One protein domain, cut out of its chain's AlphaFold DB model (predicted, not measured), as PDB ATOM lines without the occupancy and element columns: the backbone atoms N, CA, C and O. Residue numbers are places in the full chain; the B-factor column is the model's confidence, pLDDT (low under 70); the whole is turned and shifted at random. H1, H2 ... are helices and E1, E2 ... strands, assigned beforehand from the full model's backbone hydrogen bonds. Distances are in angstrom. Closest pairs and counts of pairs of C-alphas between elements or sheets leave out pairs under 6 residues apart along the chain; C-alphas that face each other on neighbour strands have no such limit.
ATOM      1  N   THR A 365     -13.057 187.864  63.882       98.19
ATOM      2  CA  THR A 365     -12.362 187.085  62.848       98.19
ATOM      3  C   THR A 365     -13.092 187.232  61.514       98.19
ATOM      4  O   THR A 365     -14.316 187.344  61.512       98.19
ATOM      5  N   PRO A 366     -12.421 187.200  60.355       97.56
ATOM      6  CA  PRO A 366     -13.120 187.104  59.094       97.56
ATOM      7  C   PRO A 366     -13.773 185.744  58.909       97.56
ATOM      8  O   PRO A 366     -13.311 184.711  59.406       97.56
ATOM      9  N   LYS A 367     -14.868 185.760  58.154       97.06
ATOM     10  CA  LYS A 367     -15.451 184.559  57.576       97.06
ATOM     11  C   LYS A 367     -14.781 184.303  56.228       97.06
ATOM     12  O   LYS A 367     -14.908 185.107  55.309       97.06
ATOM     13  N   TYR A 368     -14.068 183.187  56.125       97.44
ATOM     14  CA  TYR A 368     -13.309 182.835  54.928       97.44
ATOM     15  C   TYR A 368     -14.144 182.043  53.918       97.44
ATOM     16  O   TYR A 368     -14.745 181.022  54.259       97.44
ATOM     17  N   ASN A 369     -14.093 182.461  52.655       97.44
ATOM     18  CA  ASN A 369     -14.606 181.721  51.506       97.44
ATOM     19  C   ASN A 369     -13.416 181.213  50.684       97.44
ATOM     20  O   ASN A 369     -12.623 182.009  50.188       97.44
ATOM     21  N   LEU A 370     -13.266 179.892  50.556       95.94
ATOM     22  CA  LEU A 370     -12.078 179.277  49.951       95.94
ATOM     23  C   LEU A 370     -12.354 178.817  48.517       95.94
ATOM     24  O   LEU A 370     -13.281 178.043  48.266       95.94
ATOM     25  N   TYR A 371     -11.508 179.250  47.585       93.75
ATOM     26  CA  TYR A 371     -11.610 178.939  46.163       93.75
ATOM     27  C   TYR A 371     -10.316 178.301  45.670       93.75
ATOM     28  O   TYR A 371      -9.278 178.949  45.623       93.75
ATOM     29  N   TYR A 372     -10.382 177.034  45.268       90.38
ATOM     30  CA  TYR A 372      -9.215 176.282  44.811       90.38
ATOM     31  C   TYR A 372      -9.284 176.006  43.311       90.38
ATOM     32  O   TYR A 372     -10.364 175.756  42.774       90.38
ATOM     33  N   ASN A 373      -8.130 176.008  42.644       87.50
ATOM     34  CA  ASN A 373      -8.010 175.558  41.254       87.50
ATOM     35  C   ASN A 373      -8.027 174.019  41.136       87.50
ATOM     36  O   ASN A 373      -8.405 173.478  40.099       87.50
ATOM     37  N   ASP A 374      -7.645 173.308  42.194       75.38
ATOM     38  CA  ASP A 374      -7.770 171.860  42.312       75.38
ATOM     39  C   ASP A 374      -8.169 171.476  43.737       75.38
ATOM     40  O   ASP A 374      -7.698 172.070  44.703       75.38
ATOM     41  N   HIS A 375      -9.017 170.459  43.862       65.50
ATOM     42  CA  HIS A 375      -9.477 169.921  45.138       65.50
ATOM     43  C   HIS A 375      -8.733 168.646  45.563       65.50
ATOM     44  O   HIS A 375      -8.931 168.206  46.693       65.50
ATOM     45  N   THR A 376      -7.891 168.048  44.702       64.31
ATOM     46  CA  THR A 376      -7.119 166.846  45.073       64.31
ATOM     47  C   THR A 376      -5.866 167.150  45.883       64.31
ATOM     48  O   THR A 376      -5.619 166.442  46.851       64.31
ATOM     49  N   GLN A 377      -5.157 168.237  45.553       67.19
ATOM     50  CA  GLN A 377      -4.111 168.872  46.367       67.19
ATOM     51  C   GLN A 377      -3.135 167.910  47.054       67.19
ATOM     52  O   GLN A 377      -3.249 167.626  48.249       67.19
ATOM     53  N   ASP A 378      -2.136 167.466  46.296       68.31
ATOM     54  CA  ASP A 378      -1.076 166.600  46.807       68.31
ATOM     55  C   ASP A 378      -0.250 167.273  47.915       68.31
ATOM     56  O   ASP A 378      -0.086 168.496  47.957       68.31
ATOM     57  N   VAL A 379       0.292 166.446  48.809       73.56
ATOM     58  CA  VAL A 379       1.221 166.869  49.863       73.56
ATOM     59  C   VAL A 379       2.563 167.243  49.227       73.56
ATOM     60  O   VAL A 379       3.160 166.432  48.515       73.56
ATOM     61  N   ALA A 380       3.054 168.460  49.480       68.25
ATOM     62  CA  ALA A 380       4.348 168.894  48.961       68.25
ATOM     63  C   ALA A 380       5.515 168.111  49.587       68.25
ATOM     64  O   ALA A 380       5.393 167.477  50.632       68.25
ATOM     65  N   THR A 381       6.691 168.176  48.955       65.50
ATOM     66  CA  THR A 381       7.859 167.369  49.348       65.50
ATOM     67  C   THR A 381       8.243 167.531  50.817       65.50
ATOM     68  O   THR A 381       8.558 166.533  51.465       65.50
ATOM     69  N   PHE A 382       8.180 168.750  51.352       66.44
ATOM     70  CA  PHE A 382       8.551 169.054  52.739       66.44
ATOM     71  C   PHE A 382       7.355 169.039  53.701       66.44
ATOM     72  O   PHE A 382       7.535 168.771  54.885       66.44
ATOM     73  N   ASP A 383       6.133 169.170  53.181       67.94
ATOM     74  CA  ASP A 383       4.901 169.174  53.967       67.94
ATOM     75  C   ASP A 383       4.460 167.758  54.362       67.94
ATOM     76  O   ASP A 383       4.858 166.758  53.761       67.94
ATOM     77  N   VAL A 384       3.627 167.641  55.391       70.62
ATOM     78  CA  VAL A 384       3.004 166.356  55.785       70.62
ATOM     79  C   VAL A 384       1.495 166.337  55.585       70.62
ATOM     80  O   VAL A 384       0.837 165.333  55.855       70.62
ATOM     81  N   SER A 385       0.937 167.457  55.135       81.19
ATOM     82  CA  SER A 385      -0.490 167.637  54.920       81.19
ATOM     83  C   SER A 385      -0.746 168.379  53.618       81.19
ATOM     84  O   SER A 385       0.102 169.132  53.147       81.19
ATOM     85  N   SER A 386      -1.923 168.158  53.038       85.19
ATOM     86  CA  SER A 386      -2.332 168.850  51.822       85.19
ATOM     87  C   SER A 386      -2.571 170.341  52.085       85.19
ATOM     88  O   SER A 386      -2.984 170.700  53.197       85.19
ATOM     89  N   PRO A 387      -2.424 171.209  51.068       86.75
ATOM     90  CA  PRO A 387      -2.702 172.636  51.210       86.75
ATOM     91  C   PRO A 387      -4.083 172.945  51.816       86.75
ATOM     92  O   PRO A 387      -4.213 173.837  52.649       86.75
ATOM     93  N   SER A 388      -5.111 172.160  51.482       87.50
ATOM     94  CA  SER A 388      -6.475 172.290  52.016       87.50
ATOM     95  C   SER A 388      -6.556 172.045  53.517       87.50
ATOM     96  O   SER A 388      -7.415 172.615  54.187       87.50
ATOM     97  N   HIS A 389      -5.714 171.164  54.052       89.25
ATOM     98  CA  HIS A 389      -5.625 170.964  55.490       89.25
ATOM     99  C   HIS A 389      -4.825 172.097  56.137       89.25
ATOM    100  O   HIS A 389      -5.314 172.691  57.093       89.25
ATOM    101  N   LEU A 390      -3.665 172.449  55.568       91.50
ATOM    102  CA  LEU A 390      -2.798 173.522  56.070       91.50
ATOM    103  C   LEU A 390      -3.552 174.851  56.212       91.50
ATOM    104  O   LEU A 390      -3.521 175.468  57.272       91.50
ATOM    105  N   ILE A 391      -4.316 175.248  55.192       94.12
ATOM    106  CA  ILE A 391      -5.090 176.498  55.221       94.12
ATOM    107  C   ILE A 391      -6.206 176.487  56.261       94.12
ATOM    108  O   ILE A 391      -6.428 177.493  56.926       94.12
ATOM    109  N   LYS A 392      -6.882 175.348  56.461       94.62
ATOM    110  CA  LYS A 392      -7.895 175.224  57.517       94.62
ATOM    111  C   LYS A 392      -7.258 175.361  58.892       94.62
ATOM    112  O   LYS A 392      -7.787 176.088  59.718       94.62
ATOM    113  N   VAL A 393      -6.123 174.702  59.123       95.56
ATOM    114  CA  VAL A 393      -5.381 174.807  60.386       95.56
ATOM    115  C   VAL A 393      -4.939 176.252  60.639       95.56
ATOM    116  O   VAL A 393      -5.175 176.764  61.731       95.56
ATOM    117  N   ALA A 394      -4.385 176.930  59.629       97.31
ATOM    118  CA  ALA A 394      -3.974 178.329  59.728       97.31
ATOM    119  C   ALA A 394      -5.155 179.261  60.050       97.31
ATOM    120  O   ALA A 394      -5.055 180.062  60.974       97.31
ATOM    121  N   ILE A 395      -6.295 179.119  59.357       97.69
ATOM    122  CA  ILE A 395      -7.517 179.905  59.619       97.69
ATOM    123  C   ILE A 395      -8.035 179.653  61.034       97.69
ATOM    124  O   ILE A 395      -8.319 180.591  61.776       97.69
ATOM    125  N   ASN A 396      -8.145 178.385  61.427       97.44
ATOM    126  CA  ASN A 396      -8.635 178.004  62.746       97.44
ATOM    127  C   ASN A 396      -7.759 178.606  63.847       97.44
ATOM    128  O   ASN A 396      -8.280 179.174  64.812       97.44
ATOM    129  N   TYR A 397      -6.438 178.549  63.667       97.94
ATOM    130  CA  TYR A 397      -5.490 179.127  64.604       97.94
ATOM    131  C   TYR A 397      -5.583 180.653  64.638       97.94
ATOM    132  O   TYR A 397      -5.826 181.219  65.708       97.94
ATOM    133  N   ALA A 398      -5.489 181.317  63.487       98.06
ATOM    134  CA  ALA A 398      -5.564 182.772  63.384       98.06
ATOM    135  C   ALA A 398      -6.898 183.335  63.901       98.06
ATOM    136  O   ALA A 398      -6.921 184.431  64.443       98.06
ATOM    137  N   SER A 399      -7.998 182.575  63.832       97.12
ATOM    138  CA  SER A 399      -9.310 183.021  64.326       97.12
ATOM    139  C   SER A 399      -9.370 183.283  65.834       97.12
ATOM    140  O   SER A 399     -10.336 183.868  66.320       97.12
ATOM    141  N   GLY A 400      -8.422 182.764  66.623       95.12
ATOM    142  CA  GLY A 400      -8.471 182.889  68.085       95.12
ATOM    143  C   GLY A 400      -9.656 182.180  68.750       95.12
ATOM    144  O   GLY A 400      -9.826 182.288  69.962       95.12
ATOM    145  N   ARG A 401     -10.467 181.435  67.980       92.00
ATOM    146  CA  ARG A 401     -11.771 180.889  68.398       92.00
ATOM    147  C   ARG A 401     -12.777 181.950  68.844       92.00
ATOM    148  O   ARG A 401     -13.643 181.658  69.673       92.00
ATOM    149  N   VAL A 402     -12.655 183.168  68.333       93.62
ATOM    150  CA  VAL A 402     -13.597 184.236  68.664       93.62
ATOM    151  C   VAL A 402     -14.950 183.980  68.005       93.62
ATOM    152  O   VAL A 402     -15.046 183.340  66.958       93.62
ATOM    153  N   GLY A 403     -16.017 184.423  68.667       84.00
ATOM    154  CA  GLY A 403     -17.389 184.105  68.264       84.00
ATOM    155  C   GLY A 403     -18.017 185.097  67.288       84.00
ATOM    156  O   GLY A 403     -19.126 184.846  66.820       84.00
ATOM    157  N   GLN A 404     -17.362 186.229  67.013       96.19
ATOM    158  CA  GLN A 404     -17.908 187.272  66.144       96.19
ATOM    159  C   GLN A 404     -17.132 187.358  64.838       96.19
ATOM    160  O   GLN A 404     -15.902 187.301  64.817       96.19
ATOM    161  N   TYR A 405     -17.883 187.532  63.754       97.88
ATOM    162  CA  TYR A 405     -17.321 187.722  62.430       97.88
ATOM    163  C   TYR A 405     -17.224 189.204  62.075       97.88
ATOM    164  O   TYR A 405     -18.056 190.013  62.501       97.88
ATOM    165  N   THR A 406     -16.221 189.561  61.276       97.44
ATOM    166  CA  THR A 406     -16.166 190.869  60.616       97.44
ATOM    167  C   THR A 406     -17.356 191.050  59.673       97.44
ATOM    168  O   THR A 406     -17.978 190.089  59.220       97.44
ATOM    169  N   LYS A 407     -17.690 192.305  59.362       95.56
ATOM    170  CA  LYS A 407     -18.806 192.656  58.470       95.56
ATOM    171  C   LYS A 407     -18.576 192.189  57.035       95.56
ATOM    172  O   LYS A 407     -19.536 191.861  56.344       95.56
ATOM    173  N   LYS A 408     -17.322 192.219  56.582       95.19
ATOM    174  CA  LYS A 408     -16.905 191.744  55.263       95.19
ATOM    175  C   LYS A 408     -16.313 190.344  55.397       95.19
ATOM    176  O   LYS A 408     -15.446 190.123  56.244       95.19
ATOM    177  N   ASP A 409     -16.779 189.431  54.549       96.81
ATOM    178  CA  ASP A 409     -16.156 188.121  54.344       96.81
ATOM    179  C   ASP A 409     -14.802 188.295  53.625       96.81
ATOM    180  O   ASP A 409     -14.579 189.287  52.922       96.81
ATOM    181  N   PHE A 410     -13.917 187.304  53.767       98.38
ATOM    182  CA  PHE A 410     -12.637 187.249  53.063       98.38
ATOM    183  C   PHE A 410     -12.626 186.110  52.040       98.38
ATOM    184  O   PHE A 410     -12.708 184.931  52.389       98.38
ATOM    185  N   ASN A 411     -12.525 186.453  50.761       98.31
ATOM    186  CA  ASN A 411     -12.497 185.513  49.652       98.31
ATOM    187  C   ASN A 411     -11.046 185.129  49.340       98.31
ATOM    188  O   ASN A 411     -10.313 185.891  48.711       98.31
ATOM    189  N   THR A 412     -10.627 183.938  49.763       97.88
ATOM    190  CA  THR A 412      -9.268 183.437  49.540       97.88
ATOM    191  C   THR A 412      -9.229 182.542  48.313       97.88
ATOM    192  O   THR A 412      -9.822 181.461  48.288       97.88
ATOM    193  N   PHE A 413      -8.485 182.975  47.303       96.31
ATOM    194  CA  PHE A 413      -8.174 182.208  46.106       96.31
ATOM    195  C   PHE A 413      -6.842 181.488  46.286       96.31
ATOM    196  O   PHE A 413      -5.851 182.102  46.658       96.31
ATOM    197  N   ILE A 414      -6.812 180.186  46.023       93.69
ATOM    198  CA  ILE A 414      -5.630 179.339  46.162       93.69
ATOM    199  C   ILE A 414      -5.362 178.675  44.818       93.69
ATOM    200  O   ILE A 414      -6.158 177.853  44.348       93.69
ATOM    201  N   TYR A 415      -4.233 179.026  44.213       90.50
ATOM    202  CA  TYR A 415      -3.798 178.450  42.952       90.50
ATOM    203  C   TYR A 415      -2.570 177.571  43.167       90.50
ATOM    204  O   TYR A 415      -1.473 178.059  43.427       90.50
ATOM    205  N   ASN A 416      -2.749 176.258  43.048       87.12
ATOM    206  CA  ASN A 416      -1.663 175.294  43.109       87.12
ATOM    207  C   ASN A 416      -1.129 174.985  41.707       87.12
ATOM    208  O   ASN A 416      -1.858 174.455  40.867       87.12
ATOM    209  N   TYR A 417       0.149 175.282  41.465       82.25
ATOM    210  CA  TYR A 417       0.792 175.064  40.169       82.25
ATOM    211  C   TYR A 417       1.198 173.610  39.906       82.25
ATOM    212  O   TYR A 417       1.539 173.285  38.770       82.25
ATOM    213  N   THR A 418       1.116 172.713  40.896       72.62
ATOM    214  CA  THR A 418       1.409 171.284  40.678       72.62
ATOM    215  C   THR A 418       0.299 170.538  39.949       72.62
ATOM    216  O   THR A 418       0.513 169.413  39.496       72.62
ATOM    217  N   THR A 419      -0.891 171.130  39.835       64.12
ATOM    218  CA  THR A 419      -2.095 170.435  39.381       64.12
ATOM    219  C   THR A 419      -2.586 171.029  38.061       64.12
ATOM    220  O   THR A 419      -3.041 172.164  37.972       64.12
ATOM    221  N   GLY A 420      -2.534 170.241  36.984       56.69
ATOM    222  CA  GLY A 420      -3.009 170.655  35.654       56.69
ATOM    223  C   GLY A 420      -4.533 170.579  35.463       56.69
ATOM    224  O   GLY A 420      -4.982 170.385  34.338       56.69
ATOM    225  N   LYS A 421      -5.334 170.615  36.541       55.66
ATOM    226  CA  LYS A 421      -6.735 170.140  36.517       55.66
ATOM    227  C   LYS A 421      -7.787 171.188  36.143       55.66
ATOM    228  O   LYS A 421      -8.835 170.802  35.635       55.66
ATOM    229  N   SER A 422      -7.539 172.481  36.349       60.03
ATOM    230  CA  SER A 422      -8.438 173.553  35.890       60.03
ATOM    231  C   SER A 422      -7.726 174.528  34.959       60.03
ATOM    232  O   SER A 422      -6.547 174.843  35.137       60.03
ATOM    233  N   SER A 423      -8.452 175.021  33.949       74.50
ATOM    234  CA  SER A 423      -7.963 176.092  33.078       74.50
ATOM    235  C   SER A 423      -7.745 177.360  33.903       74.50
ATOM    236  O   SER A 423      -8.636 177.769  34.657       74.50
ATOM    237  N   LYS A 424      -6.589 177.997  33.720       84.44
ATOM    238  CA  LYS A 424      -6.204 179.246  34.392       84.44
ATOM    239  C   LYS A 424      -7.248 180.353  34.182       84.44
ATOM    240  O   LYS A 424      -7.507 181.137  35.089       84.44
ATOM    241  N   GLU A 425      -7.889 180.358  33.020       82.69
ATOM    242  CA  GLU A 425      -8.920 181.305  32.595       82.69
ATOM    243  C   GLU A 425     -10.176 181.196  33.469       82.69
ATOM    244  O   GLU A 425     -10.601 182.186  34.050       82.69
ATOM    245  N   ASN A 426     -10.711 179.985  33.673       87.31
ATOM    246  CA  ASN A 426     -11.866 179.772  34.559       87.31
ATOM    247  C   ASN A 426     -11.590 180.213  36.007       87.31
ATOM    248  O   ASN A 426     -12.498 180.674  36.699       87.31
ATOM    249  N   PHE A 427     -10.351 180.052  36.482       90.62
ATOM    250  CA  PHE A 427      -9.967 180.521  37.813       90.62
ATOM    251  C   PHE A 427      -9.971 182.053  37.887       90.62
ATOM    252  O   PHE A 427     -10.534 182.608  38.830       90.62
ATOM    253  N   LEU A 428      -9.408 182.730  36.879       91.00
ATOM    254  CA  LEU A 428      -9.432 184.192  36.769       91.00
ATOM    255  C   LEU A 428     -10.856 184.738  36.662       91.00
ATOM    256  O   LEU A 428     -11.206 185.640  37.413       91.00
ATOM    257  N   ASP A 429     -11.700 184.153  35.814       89.81
ATOM    258  CA  ASP A 429     -13.098 184.569  35.662       89.81
ATOM    259  C   ASP A 429     -13.863 184.476  36.985       89.81
ATOM    260  O   ASP A 429     -14.650 185.365  37.333       89.81
ATOM    261  N   LYS A 430     -13.611 183.414  37.760       92.38
ATOM    262  CA  LYS A 430     -14.197 183.256  39.090       92.38
ATOM    263  C   LYS A 430     -13.668 184.304  40.065       92.38
ATOM    264  O   LYS A 430     -14.469 184.892  40.787       92.38
ATOM    265  N   LEU A 431     -12.360 184.549  40.063       93.94
ATOM    266  CA  LEU A 431     -11.713 185.580  40.874       93.94
ATOM    267  C   LEU A 431     -12.303 186.963  40.579       93.94
ATOM    268  O   LEU A 431     -12.739 187.649  41.500       93.94
ATOM    269  N   TYR A 432     -12.440 187.328  39.305       92.50
ATOM    270  CA  TYR A 432     -13.038 188.595  38.888       92.50
ATOM    271  C   TYR A 432     -14.505 188.717  39.294       92.50
ATOM    272  O   TYR A 432     -14.924 189.754  39.805       92.50
ATOM    273  N   THR A 433     -15.283 187.651  39.097       91.38
ATOM    274  CA  THR A 433     -16.711 187.634  39.436       91.38
ATOM    275  C   THR A 433     -16.929 187.779  40.939       91.38
ATOM    276  O   THR A 433     -17.800 188.534  41.360       91.38
ATOM    277  N   VAL A 434     -16.145 187.072  41.759       93.19
ATOM    278  CA  VAL A 434     -16.250 187.160  43.222       93.19
ATOM    279  C   VAL A 434     -15.804 188.530  43.718       93.19
ATOM    280  O   VAL A 434     -16.536 189.131  44.496       93.19
ATOM    281  N   ASN A 435     -14.687 189.065  43.213       91.69
ATOM    282  CA  ASN A 435     -14.225 190.407  43.575       91.69
ATOM    283  C   ASN A 435     -15.278 191.487  43.259       91.69
ATOM    284  O   ASN A 435     -15.551 192.359  44.079       91.69
ATOM    285  N   ALA A 436     -15.937 191.396  42.098       89.19
ATOM    286  CA  ALA A 436     -16.987 192.335  41.698       89.19
ATOM    287  C   ALA A 436     -18.237 192.295  42.600       89.19
ATOM    288  O   ALA A 436     -18.972 193.279  42.664       89.19
ATOM    289  N   ASN A 437     -18.473 191.185  43.308       88.00
ATOM    290  CA  ASN A 437     -19.586 191.044  44.251       88.00
ATOM    291  C   ASN A 437     -19.279 191.631  45.644       88.00
ATOM    292  O   ASN A 437     -20.165 191.651  46.499       88.00
ATOM    293  N   GLY A 438     -18.061 192.136  45.866       86.38
ATOM    294  CA  GLY A 438     -17.630 192.771  47.110       86.38
ATOM    295  C   GLY A 438     -17.091 191.802  48.170       86.38
ATOM    296  O   GLY A 438     -16.976 190.594  47.962       86.38
ATOM    297  N   GLY A 439     -16.752 192.363  49.333       90.75
ATOM    298  CA  GLY A 439     -15.937 191.691  50.349       90.75
ATOM    299  C   GLY A 439     -14.448 191.900  50.089       90.75
ATOM    300  O   GLY A 439     -14.080 192.704  49.233       90.75
ATOM    301  N   HIS A 440     -13.612 191.198  50.846       97.44
ATOM    302  CA  HIS A 440     -12.171 191.230  50.633       97.44
ATOM    303  C   HIS A 440     -11.715 190.101  49.720       97.44
ATOM    304  O   HIS A 440     -12.323 189.027  49.725       97.44
ATOM    305  N   THR A 441     -10.639 190.314  48.969       97.62
ATOM    306  CA  THR A 441     -10.112 189.319  48.026       97.62
ATOM    307  C   THR A 441      -8.621 189.105  48.245       97.62
ATOM    308  O   THR A 441      -7.839 190.043  48.162       97.62
ATOM    309  N   GLY A 442      -8.201 187.859  48.457       98.06
ATOM    310  CA  GLY A 442      -6.786 187.500  48.554       98.06
ATOM    311  C   GLY A 442      -6.400 186.349  47.635       98.06
ATOM    312  O   GLY A 442      -7.242 185.527  47.270       98.06
ATOM    313  N   LEU A 443      -5.117 186.273  47.284       97.75
ATOM    314  CA  LEU A 443      -4.563 185.249  46.397       97.75
ATOM    315  C   LEU A 443      -3.332 184.582  47.023       97.75
ATOM    316  O   LEU A 443      -2.347 185.242  47.329       97.75
ATOM    317  N   ILE A 444      -3.376 183.259  47.146       96.00
ATOM    318  CA  ILE A 444      -2.250 182.421  47.554       96.00
ATOM    319  C   ILE A 444      -1.834 181.571  46.356       96.00
ATOM    320  O   ILE A 444      -2.620 180.756  45.863       96.00
ATOM    321  N   GLU A 445      -0.604 181.739  45.884       92.50
ATOM    322  CA  GLU A 445      -0.032 180.903  44.829       92.50
ATOM    323  C   GLU A 445       0.939 179.883  45.430       92.50
ATOM    324  O   GLU A 445       1.831 180.220  46.197       92.50
ATOM    325  N   LEU A 446       0.767 178.605  45.094       89.31
ATOM    326  CA  LEU A 446       1.603 177.527  45.616       89.31
ATOM    327  C   LEU A 446       2.536 177.032  44.515       89.31
ATOM    328  O   LEU A 446       2.106 176.348  43.579       89.31
ATOM    329  N   TYR A 447       3.812 177.391  44.635       81.00
ATOM    330  CA  TYR A 447       4.872 176.976  43.719       81.00
ATOM    331  C   TYR A 447       5.514 175.653  44.156       81.00
ATOM    332  O   TYR A 447       5.453 175.262  45.321       81.00
ATOM    333  N   VAL A 448       6.180 174.968  43.220       67.12
ATOM    334  CA  VAL A 448       7.058 173.831  43.536       67.12
ATOM    335  C   VAL A 448       8.401 173.990  42.843       67.12
ATOM    336  O   VAL A 448       8.478 174.203  41.640       67.12
ATOM    337  N   ASN A 449       9.475 173.833  43.619       55.53
ATOM    338  CA  ASN A 449      10.853 174.138  43.219       55.53
ATOM    339  C   ASN A 449      11.356 173.385  41.974       55.53
ATOM    340  O   ASN A 449      12.226 173.887  41.268       55.53
ATOM    341  N   THR A 450      10.828 172.193  41.674       53.34
ATOM    342  CA  THR A 450      11.181 171.426  40.459       53.34
ATOM    343  C   THR A 450      10.520 171.971  39.193       53.34
ATOM    344  O   THR A 450      10.812 171.522  38.086       53.34
ATOM    345  N   GLN A 451       9.630 172.944  39.360       52.94
ATOM    346  CA  GLN A 451       8.884 173.617  38.327       52.94
ATOM    347  C   GLN A 451       8.900 175.134  38.632       52.94
ATOM    348  O   GLN A 451       7.865 175.685  38.954       52.94
ATOM    349  N   LEU A 452      10.032 175.851  38.518       54.84
ATOM    350  CA  LEU A 452      10.083 177.334  38.448       54.84
ATOM    351  C   LEU A 452      10.473 177.825  37.024       54.84
ATOM    352  O   LEU A 452      11.507 177.425  36.510       54.84
ATOM    353  N   ASP A 453       9.569 178.466  36.271       53.97
ATOM    354  CA  ASP A 453       9.775 179.099  34.943       53.97
ATOM    355  C   ASP A 453       8.710 180.199  34.724       53.97
ATOM    356  O   ASP A 453       7.771 180.315  35.509       53.97
ATOM    357  N   ASN A 454       8.832 181.015  33.669       45.94
ATOM    358  CA  ASN A 454       7.985 182.203  33.439       45.94
ATOM    359  C   ASN A 454       6.478 181.911  33.235       45.94
ATOM    360  O   ASN A 454       5.680 182.842  33.143       45.94
ATOM    361  N   SER A 455       6.056 180.646  33.143       56.09
ATOM    362  CA  SER A 455       4.641 180.252  33.055       56.09
ATOM    363  C   SER A 455       3.966 180.026  34.424       56.09
ATOM    364  O   SER A 455       2.792 179.623  34.466       56.09
ATOM    365  N   ARG A 456       4.695 180.272  35.530       67.31
ATOM    366  CA  ARG A 456       4.431 179.694  36.863       67.31
ATOM    367  C   ARG A 456       3.987 180.669  37.967       67.31
ATOM    368  O   ARG A 456       3.821 180.240  39.095       67.31
ATOM    369  N   ASN A 457       3.688 181.923  37.623       82.88
ATOM    370  CA  ASN A 457       2.884 182.875  38.418       82.88
ATOM    371  C   ASN A 457       1.834 183.575  37.526       82.88
ATOM    372  O   ASN A 457       1.633 184.788  37.562       82.88
ATOM    373  N   TYR A 458       1.210 182.801  36.632       87.06
ATOM    374  CA  TYR A 458       0.291 183.293  35.604       87.06
ATOM    375  C   TYR A 458      -0.826 184.179  36.161       87.06
ATOM    376  O   TYR A 458      -1.102 185.219  35.568       87.06
ATOM    377  N   ILE A 459      -1.457 183.792  37.276       91.00
ATOM    378  CA  ILE A 459      -2.559 184.570  37.857       91.00
ATOM    379  C   ILE A 459      -2.051 185.964  38.238       91.00
ATOM    380  O   ILE A 459      -2.602 186.964  37.776       91.00
ATOM    381  N   PHE A 460      -0.932 186.037  38.965       92.50
ATOM    382  CA  PHE A 460      -0.268 187.298  39.291       92.50
ATOM    383  C   PHE A 460       0.137 188.106  38.040       92.50
ATOM    384  O   PHE A 460      -0.081 189.321  37.958       92.50
ATOM    385  N   GLN A 461       0.683 187.451  37.011       89.56
ATOM    386  CA  GLN A 461       1.081 188.113  35.762       89.56
ATOM    387  C   GLN A 461      -0.104 188.730  35.011       89.56
ATOM    388  O   GLN A 461       0.048 189.802  34.428       89.56
ATOM    389  N   GLN A 462      -1.284 188.107  35.040       90.75
ATOM    390  CA  GLN A 462      -2.488 188.701  34.450       90.75
ATOM    391  C   GLN A 462      -2.954 189.921  35.253       90.75
ATOM    392  O   GLN A 462      -3.151 190.995  34.682       90.75
ATOM    393  N   LEU A 463      -3.033 189.807  36.584       92.38
ATOM    394  CA  LEU A 463      -3.436 190.920  37.455       92.38
ATOM    395  C   LEU A 463      -2.495 192.131  37.345       92.38
ATOM    396  O   LEU A 463      -2.944 193.271  37.396       92.38
ATOM    397  N   SER A 464      -1.200 191.893  37.143       90.81
ATOM    398  CA  SER A 464      -0.181 192.943  37.007       90.81
ATOM    399  C   SER A 464      -0.089 193.569  35.606       90.81
ATOM    400  O   SER A 464       0.693 194.497  35.396       90.81
ATOM    401  N   ARG A 465      -0.845 193.067  34.622       87.12
ATOM    402  CA  ARG A 465      -0.955 193.660  33.273       87.12
ATOM    403  C   ARG A 465      -2.258 194.422  33.084       87.12
ATOM    404  O   ARG A 465      -2.301 195.350  32.277       87.12
ATOM    405  N   ASN A 466      -3.294 194.046  33.824       83.25
ATOM    406  CA  ASN A 466      -4.576 194.725  33.797       83.25
ATOM    407  C   ASN A 466      -4.409 196.164  34.307       83.25
ATOM    408  O   ASN A 466      -4.021 196.394  35.447       83.25
ATOM    409  N   LYS A 467      -4.707 197.146  33.451       68.25
ATOM    410  CA  LYS A 467      -4.810 198.560  33.827       68.25
ATOM    411  C   LYS A 467      -6.268 198.967  33.744       68.25
ATOM    412  O   LYS A 467      -6.894 198.795  32.701       68.25
ATOM    413  N   ARG A 468      -6.814 199.523  34.822       62.41
ATOM    414  CA  ARG A 468      -8.182 200.042  34.817       62.41
ATOM    415  C   ARG A 468      -8.136 201.516  34.425       62.41
ATOM    416  O   ARG A 468      -8.073 202.380  35.286       62.41
ATOM    417  N   SER A 469      -8.088 201.799  33.125       49.91
ATOM    418  CA  SER A 469      -8.095 203.183  32.628       49.91
ATOM    419  C   SER A 469      -9.469 203.678  32.178       49.91
ATOM    420  O   SER A 469      -9.572 204.836  31.801       49.91
ATOM    421  N   ASP A 470     -10.521 202.852  32.199       42.12
ATOM    422  CA  ASP A 470     -11.851 203.312  31.794       42.12
ATOM    423  C   ASP A 470     -12.974 202.395  32.303       42.12
ATOM    424  O   ASP A 470     -12.808 201.179  32.412       42.12
ATOM    425  N   GLN A 471     -14.134 202.979  32.607       44.66
ATOM    426  CA  GLN A 471     -15.300 202.340  33.247       44.66
ATOM    427  C   GLN A 471     -16.046 201.310  32.363       44.66
ATOM    428  O   GLN A 471     -17.154 200.895  32.695       44.66
ATOM    429  N   SER A 472     -15.469 200.872  31.240       42.25
ATOM    430  CA  SER A 472     -16.179 200.122  30.194       42.25
ATOM    431  C   SER A 472     -15.862 198.620  30.110       42.25
ATOM    432  O   SER A 472     -16.515 197.919  29.339       42.25
ATOM    433  N   VAL A 473     -14.946 198.079  30.927       45.38
ATOM    434  CA  VAL A 473     -14.700 196.621  31.002       45.38
ATOM    435  C   VAL A 473     -15.144 196.082  32.363       45.38
ATOM    436  O   VAL A 473     -14.427 196.138  33.358       45.38
ATOM    437  N   SER A 474     -16.365 195.550  32.411       53.44
ATOM    438  CA  SER A 474     -17.075 195.145  33.633       53.44
ATOM    439  C   SER A 474     -16.607 193.826  34.276       53.44
ATOM    440  O   SER A 474     -17.319 193.289  35.122       53.44
ATOM    441  N   LYS A 475     -15.444 193.270  33.895       66.94
ATOM    442  CA  LYS A 475     -15.034 191.913  34.316       66.94
ATOM    443  C   LYS A 475     -13.552 191.695  34.639       66.94
ATOM    444  O   LYS A 475     -13.180 190.548  34.827       66.94
ATOM    445  N   THR A 476     -12.695 192.714  34.708       76.56
ATOM    446  CA  THR A 476     -11.257 192.504  34.997       76.56
ATOM    447  C   THR A 476     -10.828 193.166  36.300       76.56
ATOM    448  O   THR A 476     -11.227 194.298  36.563       76.56
ATOM    449  N   MET A 477      -9.971 192.480  37.056       88.56
ATOM    450  CA  MET A 477      -9.335 192.957  38.290       88.56
ATOM    451  C   MET A 477      -7.834 193.191  38.075       88.56
ATOM    452  O   MET A 477      -7.225 192.489  37.261       88.56
ATOM    453  N   ASN A 478      -7.227 194.125  38.806       91.69
ATOM    454  CA  ASN A 478      -5.768 194.288  38.863       91.69
ATOM    455  C   ASN A 478      -5.207 194.138  40.294       91.69
ATOM    456  O   ASN A 478      -5.959 193.913  41.239       91.69
ATOM    457  N   LEU A 479      -3.881 194.229  40.451       93.94
ATOM    458  CA  LEU A 479      -3.219 194.047  41.752       93.94
ATOM    459  C   LEU A 479      -3.730 194.985  42.854       93.94
ATOM    460  O   LEU A 479      -3.799 194.560  43.997       93.94
ATOM    461  N   SER A 480      -4.134 196.221  42.542       93.12
ATOM    462  CA  SER A 480      -4.598 197.188  43.549       93.12
ATOM    463  C   SER A 480      -5.873 196.762  44.280       93.12
ATOM    464  O   SER A 480      -6.248 197.401  45.254       93.12
ATOM    465  N   GLU A 481      -6.580 195.755  43.768       93.44
ATOM    466  CA  GLU A 481      -7.833 195.251  44.331       93.44
ATOM    467  C   GLU A 481      -7.619 194.011  45.220       93.44
ATOM    468  O   GLU A 481      -8.584 193.485  45.765       93.44
ATOM    469  N   LEU A 482      -6.385 193.503  45.349       96.75
ATOM    470  CA  LEU A 482      -6.074 192.426  46.291       96.75
ATOM    471  C   LEU A 482      -5.841 192.998  47.691       96.75
ATOM    472  O   LEU A 482      -5.009 193.878  47.869       96.75
ATOM    473  N   ASP A 483      -6.484 192.399  48.684       97.44
ATOM    474  CA  ASP A 483      -6.317 192.681  50.112       97.44
ATOM    475  C   ASP A 483      -5.277 191.761  50.780       97.44
ATOM    476  O   ASP A 483      -4.924 191.927  51.947       97.44
ATOM    477  N   MET A 484      -4.797 190.750  50.054       97.50
ATOM    478  CA  MET A 484      -3.722 189.857  50.483       97.50
ATOM    479  C   MET A 484      -3.107 189.147  49.281       97.50
ATOM    480  O   MET A 484      -3.811 188.742  48.349       97.50
ATOM    481  N   TYR A 485      -1.795 188.941  49.331       97.75
ATOM    482  CA  TYR A 485      -1.102 188.069  48.400       97.75
ATOM    483  C   TYR A 485       0.035 187.321  49.093       97.75
ATOM    484  O   TYR A 485       0.750 187.923  49.889       97.75
ATOM    485  N   SER A 486       0.220 186.034  48.784       95.88
ATOM    486  CA  SER A 486       1.415 185.291  49.201       95.88
ATOM    487  C   SER A 486       1.734 184.126  48.267       95.88
ATOM    488  O   SER A 486       0.837 183.457  47.751       95.88
ATOM    489  N   ALA A 487       3.022 183.872  48.055       91.62
ATOM    490  CA  ALA A 487       3.516 182.786  47.213       91.62
ATOM    491  C   ALA A 487       4.926 182.312  47.613       91.62
ATOM    492  O   ALA A 487       5.812 182.093  46.784       91.62
ATOM    493  N   TRP A 488       5.158 182.220  48.921       84.75
ATOM    494  CA  TRP A 488       6.467 181.921  49.496       84.75
ATOM    495  C   TRP A 488       6.986 180.496  49.174       84.75
ATOM    496  O   TRP A 488       6.317 179.669  48.556       84.75
ATOM    497  N   ASN A 489       8.222 180.199  49.588       76.56
ATOM    498  CA  ASN A 489       9.010 179.031  49.160       76.56
ATOM    499  C   ASN A 489       8.427 177.631  49.483       76.56
ATOM    500  O   ASN A 489       8.774 176.668  48.795       76.56
ATOM    501  N   THR A 490       7.601 177.492  50.522       83.25
ATOM    502  CA  THR A 490       6.894 176.255  50.898       83.25
ATOM    503  C   THR A 490       5.398 176.533  50.978       83.25
ATOM    504  O   THR A 490       4.981 177.674  51.193       83.25
ATOM    505  N   GLN A 491       4.569 175.497  50.815       87.88
ATOM    506  CA  GLN A 491       3.118 175.692  50.833       87.88
ATOM    507  C   GLN A 491       2.634 176.138  52.211       87.88
ATOM    508  O   GLN A 491       1.808 177.043  52.294       87.88
ATOM    509  N   ALA A 492       3.173 175.543  53.279       89.94
ATOM    510  CA  ALA A 492       2.917 175.952  54.653       89.94
ATOM    511  C   ALA A 492       3.212 177.442  54.891       89.94
ATOM    512  O   ALA A 492       2.317 178.172  55.318       89.94
ATOM    513  N   ASN A 493       4.411 177.908  54.524       90.62
ATOM    514  CA  ASN A 493       4.810 179.302  54.713       90.62
ATOM    515  C   ASN A 493       3.917 180.259  53.901       90.62
ATOM    516  O   ASN A 493       3.415 181.239  54.447       90.62
ATOM    517  N   ALA A 494       3.673 179.967  52.616       92.94
ATOM    518  CA  ALA A 494       2.829 180.803  51.754       92.94
ATOM    519  C   ALA A 494       1.393 180.915  52.296       92.94
ATOM    520  O   ALA A 494       0.800 181.992  52.347       92.94
ATOM    521  N   ILE A 495       0.836 179.791  52.753       95.62
ATOM    522  CA  ILE A 495      -0.495 179.757  53.357       95.62
ATOM    523  C   ILE A 495      -0.514 180.536  54.669       95.62
ATOM    524  O   ILE A 495      -1.404 181.352  54.879       95.62
ATOM    525  N   GLY A 496       0.449 180.294  55.554       96.06
ATOM    526  CA  GLY A 496       0.501 180.918  56.867       96.06
ATOM    527  C   GLY A 496       0.664 182.431  56.816       96.06
ATOM    528  O   GLY A 496      -0.101 183.143  57.467       96.06
ATOM    529  N   LEU A 497       1.599 182.923  55.997       96.69
ATOM    530  CA  LEU A 497       1.818 184.356  55.789       96.69
ATOM    531  C   LEU A 497       0.577 185.020  55.175       96.69
ATOM    532  O   LEU A 497       0.103 186.031  55.696       96.69
ATOM    533  N   GLY A 498      -0.007 184.408  54.139       97.69
ATOM    534  CA  GLY A 498      -1.233 184.907  53.518       97.69
ATOM    535  C   GLY A 498      -2.420 184.946  54.487       97.69
ATOM    536  O   GLY A 498      -3.123 185.948  54.572       97.69
ATOM    537  N   ILE A 499      -2.645 183.891  55.275       98.38
ATOM    538  CA  ILE A 499      -3.736 183.875  56.259       98.38
ATOM    539  C   ILE A 499      -3.496 184.884  57.385       98.38
ATOM    540  O   ILE A 499      -4.440 185.564  57.782       98.38
ATOM    541  N   ALA A 500      -2.262 185.044  57.871       98.50
ATOM    542  CA  ALA A 500      -1.951 186.064  58.869       98.50
ATOM    543  C   ALA A 500      -2.239 187.482  58.347       98.50
ATOM    544  O   ALA A 500      -2.888 188.272  59.038       98.50
ATOM    545  N   HIS A 501      -1.827 187.788  57.110       98.44
ATOM    546  CA  HIS A 501      -2.096 189.078  56.470       98.44
ATOM    547  C   HIS A 501      -3.596 189.323  56.292       98.44
ATOM    548  O   HIS A 501      -4.094 190.361  56.729       98.44
ATOM    549  N   ALA A 502      -4.328 188.348  55.741       98.56
ATOM    550  CA  ALA A 502      -5.776 188.426  55.552       98.56
ATOM    551  C   ALA A 502      -6.526 188.648  56.875       98.56
ATOM    552  O   ALA A 502      -7.411 189.504  56.959       98.56
ATOM    553  N   GLN A 503      -6.146 187.913  57.922       98.56
ATOM    554  CA  GLN A 503      -6.752 188.012  59.245       98.56
ATOM    555  C   GLN A 503      -6.600 189.425  59.820       98.56
ATOM    556  O   GLN A 503      -7.593 190.052  60.192       98.56
ATOM    557  N   VAL A 504      -5.361 189.927  59.878       98.56
ATOM    558  CA  VAL A 504      -5.053 191.234  60.473       98.56
ATOM    559  C   VAL A 504      -5.696 192.350  59.663       98.56
ATOM    560  O   VAL A 504      -6.371 193.201  60.238       98.56
ATOM    561  N   PHE A 505      -5.550 192.320  58.335       98.38
ATOM    562  CA  PHE A 505      -6.108 193.343  57.458       98.38
ATOM    563  C   PHE A 505      -7.627 193.456  57.596       98.38
ATOM    564  O   PHE A 505      -8.138 194.555  57.784       98.38
ATOM    565  N   THR A 506      -8.352 192.336  57.571       98.12
ATOM    566  CA  THR A 506      -9.823 192.373  57.599       98.12
ATOM    567  C   THR A 506     -10.370 192.907  58.917       98.12
ATOM    568  O   THR A 506     -11.385 193.600  58.949       98.12
ATOM    569  N   ILE A 507      -9.712 192.573  60.030       98.31
ATOM    570  CA  ILE A 507     -10.093 193.106  61.338       98.31
ATOM    571  C   ILE A 507      -9.745 194.597  61.395       98.31
ATOM    572  O   ILE A 507     -10.587 195.398  61.800       98.31
ATOM    573  N   ALA A 508      -8.550 194.983  60.937       97.75
ATOM    574  CA  ALA A 508      -8.103 196.373  60.917       97.75
ATOM    575  C   ALA A 508      -8.996 197.266  60.034       97.75
ATOM    576  O   ALA A 508      -9.328 198.373  60.460       97.75
TER     577      ALA A 508
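What this domain is: This is residues 365 to 508 of the 618 residues of an uncharacterized protein of Eubacterium sp. CAG:274 (UniProt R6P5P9). A twisted parallel sheet of four short strands forms the middle layer, with H1 and H4 side by side over one face and H2 over the other, three layers in all. The small helix H3 only grazes the sheet, and a long loop, residues 464 to 483, reaches as far as 26 A from the mean of all C-alphas. The printed part has 144 residues, with named elements in the order E1 H1 E2 H2 E3 H3 E4 H4, and the sheet runs E1 E2 E3 E4. The class is mixed, helices and strands, with under half of the residues in named elements. The whole is compact, with a radius of gyration of the C-alphas of 15.0 A, and flat, spanning 46 by 41 by 21 A.

How they stand to each other: Edge strand E1, residues 368 to 372, is parallel to E2, residues 410 to 416, at 22 degrees, with N 369 and O 410 2.8 A apart, within hydrogen-bond range. E2 is parallel to E3, residues 440 to 446, at 18 degrees, with N 413 and O 442 at 2.8 A. E3 is parallel to edge strand E4, residues 484 to 486, at 4 degrees, with N 445 and O 486 at 2.9 A. The sheet is twisted, its C-alphas lying up to 4.4 A off its best plane. H1, residues 387 to 398, lies over E2 at a height over the sheet of 9.4 A. H4, residues 491 to 508, is on the same face, over E3 at a height of 8.0 A. H1 and H4 touch, closest at the C-alphas of Ala 394 and Gly 496, 5.9 A, and run the same way at a tilt of 37 degrees, only just steep. H2, residues 424 to 436, is on the opposite face, over E2 at 9.7 A, and runs along the strands, at 7 degrees to E2 on the local plane. H3, residues 458 to 463, only just touches H2, with 3 pairs of C-alphas within 8 A, the closest those of Leu 428 and Ile 459, 7.0 A. Three strand-helix-strand units, each two parallel neighbour strands with a helix between, follow: E1, H1, E2 with a left-handed crossover, then E2, H2, E3 and E3, H3, E4 with right-handed ones. Every O i to N i+4 pair is within hydrogen-bond range in H2, H3 and H4, and 7 of 8 in H1.

Where its parts are: E1 begins at C-alpha 368 (-13.309, 182.835, 54.928). E2 measures 19.0 A, E3 20.1 A, H1 16.1 A and H2 18.5 A; E1, H3 and E4 are shorter. H4 measures 25.6 A and ends at C-alpha 508 (-8.103, 196.373, 60.917).

The domain as a whole: The C-alphas farthest apart, of Val 384 and Ser 472, are 46.5 A apart. The printed part has no cut. The links E1 to H1, H1 to E2, E3 to H3 and H3 to E4 are long. Mean pLDDT of the printed part is 84.8; residues 375 to 378, 380 to 383, 419 to 422, 448 to 456 and 467 to 475 are under 70.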